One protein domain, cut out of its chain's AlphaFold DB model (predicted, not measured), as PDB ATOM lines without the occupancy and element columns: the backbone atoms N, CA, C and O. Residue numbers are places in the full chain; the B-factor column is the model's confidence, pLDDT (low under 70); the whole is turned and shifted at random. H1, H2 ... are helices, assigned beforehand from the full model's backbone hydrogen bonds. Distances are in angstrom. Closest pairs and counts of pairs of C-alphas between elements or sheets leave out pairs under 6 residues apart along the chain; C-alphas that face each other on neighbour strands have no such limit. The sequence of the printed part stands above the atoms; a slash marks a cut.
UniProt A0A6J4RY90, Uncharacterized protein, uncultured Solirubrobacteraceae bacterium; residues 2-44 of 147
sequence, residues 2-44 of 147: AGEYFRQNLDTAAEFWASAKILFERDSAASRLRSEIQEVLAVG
ATOM      1  N   ALA A   2     -36.564 -34.611 -47.127       73.19
ATOM      2  CA  ALA A   2     -35.302 -35.369 -47.288       73.19
ATOM      3  C   ALA A   2     -34.551 -35.662 -45.968       73.19
ATOM      4  O   ALA A   2     -34.077 -36.775 -45.757       73.19
ATOM      5  N   GLY A   3     -34.467 -34.685 -45.056       78.56
ATOM      6  CA  GLY A   3     -33.788 -34.891 -43.768       78.56
ATOM      7  C   GLY A   3     -34.482 -35.915 -42.868       78.56
ATOM      8  O   GLY A   3     -33.825 -36.716 -42.216       78.56
ATOM      9  N   GLU A   4     -35.812 -35.938 -42.892       87.06
ATOM     10  CA  GLU A   4     -36.618 -36.933 -42.180       87.06
ATOM     11  C   GLU A   4     -36.404 -38.346 -42.736       87.06
ATOM     12  O   GLU A   4     -36.163 -39.269 -41.963       87.06
ATOM     13  N   TYR A   5     -36.377 -38.493 -44.067       89.19
ATOM     14  CA  TYR A   5     -36.075 -39.768 -44.718       89.19
ATOM     15  C   TYR A   5     -34.721 -40.335 -44.272       89.19
ATOM     16  O   TYR A   5     -34.657 -41.485 -43.846       89.19
ATOM     17  N   PHE A   6     -33.643 -39.542 -44.308       89.00
ATOM     18  CA  PHE A   6     -32.320 -40.040 -43.915       89.00
ATOM     19  C   PHE A   6     -32.223 -40.395 -42.431       89.00
ATOM     20  O   PHE A   6     -31.584 -41.386 -42.095       89.00
ATOM     21  N   ARG A   7     -32.891 -39.646 -41.545       87.50
ATOM     22  CA  ARG A   7     -32.930 -39.972 -40.108       87.50
ATOM     23  C   ARG A   7     -33.655 -41.289 -39.818       87.50
ATOM     24  O   ARG A   7     -33.331 -41.946 -38.838       87.50
ATOM     25  N   GLN A   8     -34.603 -41.681 -40.668       90.56
ATOM     26  CA  GLN A   8     -35.307 -42.964 -40.575       90.56
ATOM     27  C   GLN A   8     -34.572 -44.108 -41.300       90.56
ATOM     28  O   GLN A   8     -34.866 -45.271 -41.048       90.56
ATOM     29  N   ASN A   9     -33.616 -43.799 -42.186       91.31
ATOM     30  CA  ASN A   9     -32.937 -44.760 -43.063       91.31
ATOM     31  C   ASN A   9     -31.414 -44.563 -43.006       91.31
ATOM     32  O   ASN A   9     -30.778 -44.196 -43.996       91.31
ATOM     33  N   LEU A  10     -30.822 -44.771 -41.828       93.19
ATOM     34  CA  LEU A  10     -29.425 -44.413 -41.568       93.19
ATOM     35  C   LEU A  10     -28.405 -45.258 -42.349       93.19
ATOM     36  O   LEU A  10     -27.387 -44.714 -42.763       93.19
ATOM     37  N   ASP A  11     -28.694 -46.527 -42.654       93.12
ATOM     38  CA  ASP A  11     -27.854 -47.333 -43.560       93.12
ATOM     39  C   ASP A  11     -27.797 -46.714 -44.966       93.12
ATOM     40  O   ASP A  11     -26.721 -46.496 -45.529       93.12
ATOM     41  N   THR A  12     -28.959 -46.334 -45.504       91.62
ATOM     42  CA  THR A  12     -29.058 -45.630 -46.790       91.62
ATOM     43  C   THR A  12     -28.369 -44.271 -46.733       91.62
ATOM     44  O   THR A  12     -27.692 -43.880 -47.683       91.62
ATOM     45  N   ALA A  13     -28.511 -43.550 -45.620       92.69
ATOM     46  CA  ALA A  13     -27.850 -42.272 -45.411       92.69
ATOM     47  C   ALA A  13     -26.321 -42.422 -45.420       92.69
ATOM     48  O   ALA A  13     -25.639 -41.653 -46.099       92.69
ATOM     49  N   ALA A  14     -25.793 -43.429 -44.720       91.81
ATOM     50  CA  ALA A  14     -24.368 -43.723 -44.660       91.81
ATOM     51  C   ALA A  14     -23.793 -44.013 -46.041       91.81
ATOM     52  O   ALA A  14     -22.799 -43.410 -46.445       91.81
ATOM     53  N   GLU A  15     -24.448 -44.891 -46.796       90.19
ATOM     54  CA  GLU A  15     -24.007 -45.232 -48.139       90.19
ATOM     55  C   GLU A  15     -24.066 -44.038 -49.095       90.19
ATOM     56  O   GLU A  15     -23.103 -43.776 -49.828       90.19
ATOM     57  N   PHE A  16     -25.184 -43.310 -49.086       91.44
ATOM     58  CA  PHE A  16     -25.384 -42.161 -49.957       91.44
ATOM     59  C   PHE A  16     -24.302 -41.107 -49.703       91.44
ATOM     60  O   PHE A  16     -23.569 -40.727 -50.618       91.44
ATOM     61  N   TRP A  17     -24.128 -40.680 -48.450       91.94
ATOM     62  CA  TRP A  17     -23.199 -39.601 -48.104       91.94
ATOM     63  C   TRP A  17     -21.720 -39.999 -48.136       91.94
ATOM     64  O   TRP A  17     -20.867 -39.110 -48.227       91.94
ATOM     65  N   ALA A  18     -21.398 -41.297 -48.133       86.38
ATOM     66  CA  ALA A  18     -20.036 -41.785 -48.348       86.38
ATOM     67  C   ALA A  18     -19.508 -41.491 -49.764       86.38
ATOM     68  O   ALA A  18     -18.298 -41.424 -49.964       86.38
ATOM     69  N   SER A  19     -20.395 -41.308 -50.750       86.06
ATOM     70  CA  SER A  19     -20.005 -41.102 -52.156       86.06
ATOM     71  C   SER A  19     -20.627 -39.871 -52.821       86.06
ATOM     72  O   SER A  19     -20.130 -39.420 -53.857       86.06
ATOM     73  N   ALA A  20     -21.679 -39.293 -52.231       90.81
ATOM     74  CA  ALA A  20     -22.365 -38.132 -52.777       90.81
ATOM     75  C   ALA A  20     -21.445 -36.906 -52.893       90.81
ATOM     76  O   ALA A  20     -20.696 -36.549 -51.977       90.81
ATOM     77  N   LYS A  21     -21.562 -36.215 -54.031       93.19
ATOM     78  CA  LYS A  21     -20.917 -34.927 -54.303       93.19
ATOM     79  C   LYS A  21     -21.995 -33.875 -54.529       93.19
ATOM     80  O   LYS A  21     -22.902 -34.083 -55.331       93.19
ATOM     81  N   ILE A  22     -21.888 -32.744 -53.837       93.50
ATOM     82  CA  ILE A  22     -22.765 -31.593 -54.065       93.50
ATOM     83  C   ILE A  22     -22.232 -30.870 -55.300       93.50
ATOM     84  O   ILE A  22     -21.150 -30.291 -55.261       93.50
ATOM     85  N   LEU A  23     -22.962 -30.962 -56.410       94.88
ATOM     86  CA  LEU A  23     -22.566 -30.328 -57.672       94.88
ATOM     87  C   LEU A  23     -22.966 -28.847 -57.725       94.88
ATOM     88  O   LEU A  23     -22.296 -28.051 -58.376       94.88
ATOM     89  N   PHE A  24     -24.052 -28.482 -57.045       93.44
ATOM     90  CA  PHE A  24     -24.553 -27.116 -56.943       93.44
ATOM     91  C   PHE A  24     -25.366 -26.954 -55.657       93.44
ATOM     92  O   PHE A  24     -26.186 -27.813 -55.329       93.44
ATOM     93  N   GLU A  25     -25.186 -25.835 -54.960       94.25
ATOM     94  CA  GLU A  25     -26.083 -25.404 -53.891       94.25
ATOM     95  C   GLU A  25     -26.151 -23.876 -53.806       94.25
ATOM     96  O   GLU A  25     -25.153 -23.191 -54.012       94.25
ATOM     97  N   ARG A  26     -27.344 -23.344 -53.508       89.88
ATOM     98  CA  ARG A  26     -27.584 -21.898 -53.356       89.88
ATOM     99  C   ARG A  26     -27.603 -21.450 -51.890       89.88
ATOM    100  O   ARG A  26     -26.983 -20.450 -51.564       89.88
ATOM    101  N   ASP A  27     -28.267 -22.216 -51.017       93.25
ATOM    102  CA  ASP A  27     -28.552 -21.822 -49.620       93.25
ATOM    103  C   ASP A  27     -27.919 -22.764 -48.572       93.25
ATOM    104  O   ASP A  27     -28.396 -22.871 -47.434       93.25
ATOM    105  N   SER A  28     -26.888 -23.512 -48.972       93.62
ATOM    106  CA  SER A  28     -26.172 -24.516 -48.161       93.62
ATOM    107  C   SER A  28     -27.046 -25.605 -47.527       93.62
ATOM    108  O   SER A  28     -26.648 -26.249 -46.558       93.62
ATOM    109  N   ALA A  29     -28.262 -25.822 -48.038       91.88
ATOM    110  CA  ALA A  29     -29.195 -26.792 -47.470       91.88
ATOM    111  C   ALA A  29     -28.659 -28.233 -47.550       91.88
ATOM    112  O   ALA A  29     -28.807 -28.990 -46.593       91.88
ATOM    113  N   ALA A  30     -28.011 -28.594 -48.663       91.81
ATOM    114  CA  ALA A  30     -27.414 -29.912 -48.847       91.81
ATOM    115  C   ALA A  30     -26.190 -30.097 -47.943       91.81
ATOM    116  O   ALA A  30     -26.079 -31.132 -47.290       91.81
ATOM    117  N   SER A  31     -25.324 -29.082 -47.842       94.81
ATOM    118  CA  SER A  31     -24.190 -29.088 -46.913       94.81
ATOM    119  C   SER A  31     -24.626 -29.218 -45.450       94.81
ATOM    120  O   SER A  31     -24.111 -30.084 -44.751       94.81
ATOM    121  N   ARG A  32     -25.623 -28.442 -44.994       93.75
ATOM    122  CA  ARG A  32     -26.155 -28.560 -43.622       93.75
ATOM    123  C   ARG A  32     -26.718 -29.950 -43.348       93.75
ATOM    124  O   ARG A  32     -26.358 -30.563 -42.351       93.75
ATOM    125  N   LEU A  33     -27.539 -30.473 -44.261       92.69
ATOM    126  CA  LEU A  33     -28.092 -31.818 -44.120       92.69
ATOM    127  C   LEU A  33     -26.987 -32.882 -44.079       92.69
ATOM    128  O   LEU A  33     -27.059 -33.799 -43.267       92.69
ATOM    129  N   ARG A  34     -25.961 -32.762 -44.929       94.12
ATOM    130  CA  ARG A  34     -24.808 -33.665 -44.907       94.12
ATOM    131  C   ARG A  34     -24.120 -33.633 -43.546       94.12
ATOM    132  O   ARG A  34     -23.873 -34.701 -43.001       94.12
ATOM    133  N   SER A  35     -23.833 -32.447 -43.010       93.88
ATOM    134  CA  SER A  35     -23.190 -32.292 -41.702       93.88
ATOM    135  C   SER A  35     -24.028 -32.905 -40.579       93.88
ATOM    136  O   SER A  35     -23.516 -33.749 -39.851       93.88
ATOM    137  N   GLU A  36     -25.324 -32.583 -40.506       93.31
ATOM    138  CA  GLU A  36     -26.239 -33.156 -39.505       93.31
ATOM    139  C   GLU A  36     -26.270 -34.689 -39.562       93.31
ATOM    140  O   GLU A  36     -26.225 -35.370 -38.541       93.31
ATOM    141  N   ILE A  37     -26.348 -35.259 -40.766       93.25
ATOM    142  CA  ILE A  37     -26.374 -36.710 -40.932       93.25
ATOM    143  C   ILE A  37     -25.013 -37.322 -40.598       93.25
ATOM    144  O   ILE A  37     -24.968 -38.357 -39.945       93.25
ATOM    145  N   GLN A  38     -23.901 -36.696 -40.983       92.88
ATOM    146  CA  GLN A  38     -22.564 -37.188 -40.646       92.88
ATOM    147  C   GLN A  38     -22.313 -37.216 -39.135       92.88
ATOM    148  O   GLN A  38     -21.685 -38.160 -38.662       92.88
ATOM    149  N   GLU A  39     -22.843 -36.252 -38.380       92.38
ATOM    150  CA  GLU A  39     -22.800 -36.269 -36.912       92.38
ATOM    151  C   GLU A  39     -23.532 -37.487 -36.339       92.38
ATOM    152  O   GLU A  39     -22.984 -38.195 -35.495       92.38
ATOM    153  N   VAL A  40     -24.733 -37.790 -36.844       90.31
ATOM    154  CA  VAL A  40     -25.492 -38.986 -36.436       90.31
ATOM    155  C   VAL A  40     -24.738 -40.264 -36.806       90.31
ATOM    156  O   VAL A  40     -24.624 -41.184 -35.999       90.31
ATOM    157  N   LEU A  41     -24.194 -40.327 -38.020       92.62
ATOM    158  CA  LEU A  41     -23.499 -41.511 -38.513       92.62
ATOM    159  C   LEU A  41     -22.185 -41.778 -37.773       92.62
ATOM    160  O   LEU A  41     -21.815 -42.945 -37.628       92.62
ATOM    161  N   ALA A  42     -21.506 -40.736 -37.285       91.56
ATOM    162  CA  ALA A  42     -20.261 -40.853 -36.527       91.56
ATOM    163  C   ALA A  42     -20.433 -41.608 -35.196       91.56
ATOM    164  O   ALA A  42     -19.465 -42.178 -34.697       91.56
ATOM    165  N   VAL A  43     -21.653 -41.661 -34.648       90.31
ATOM    166  CA  VAL A  43     -21.978 -42.450 -33.446       90.31
ATOM    167  C   VAL A  43     -21.952 -43.961 -33.729       90.31
ATOM    168  O   VAL A  43     -21.676 -44.752 -32.829       90.31
ATOM    169  N   GLY A  44     -22.186 -44.369 -34.981       89.94
ATOM    170  CA  GLY A  44     -22.323 -45.771 -35.376       89.94
ATOM    171  C   GLY A  44     -23.683 -46.373 -35.011       89.94
ATOM    172  O   GLY A  44     -24.587 -45.683 -34.535       89.94
TER     173      GLY A  44
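AT A GLANCE: This is residues 2 to 44 of the 147 residues of an uncharacterized protein of uncultured Solirubrobacteraceae bacterium (UniProt A0A6J4RY90). Short H1 runs side by side with the longest helix, H3, and H2 is set steeply to both, near the end of H3. From H2 a wide loop swings back to the start of H3, and residues 23 to 29 stick out. The 43 printed residues, with helices H1, H2, H3 in that order and no named strand, are all helix in class, compact with a radius of gyration of the C-alphas of 10.1 A, and span 29 by 19 by 16 A.

HOW THE PARTS SIT: H1, residues 2 to 8, and H2, residues 10 to 19, only just touch, with 3 pairs of C-alphas within 8 A, and only at the corner; the closest C-alphas, Phe 6 and Ala 13, are 5.2 A apart. H3, residues 29 to 42, only just touches H1, with 3 such pairs and residues 33 to 37 alone, at a shallow tilt of 12 degrees, the same way; C-alphas 3 and 33 are closest, 6.5 A. H2 and H3 touch at a steep tilt of 63 degrees, opposite ways; C-alphas 14 and 41 are closest, 6.6 A. Every O i to N i+4 pair is within hydrogen-bond range in H1 and H3, and 5 of 6 in H2.

IN THESE COORDINATES: H1 begins at C-alpha 2 (-35.302, -35.369, -47.288). H2 is 14.6 A long. H3 is 19.9 A long and ends at C-alpha 42 (-20.261, -40.853, -36.527).

THE WHOLE: The two C-alphas farthest apart, Arg 26 and Gly 44, are 30.3 A apart. The printed part has no cut; no printed residue is under 70 in pLDDT.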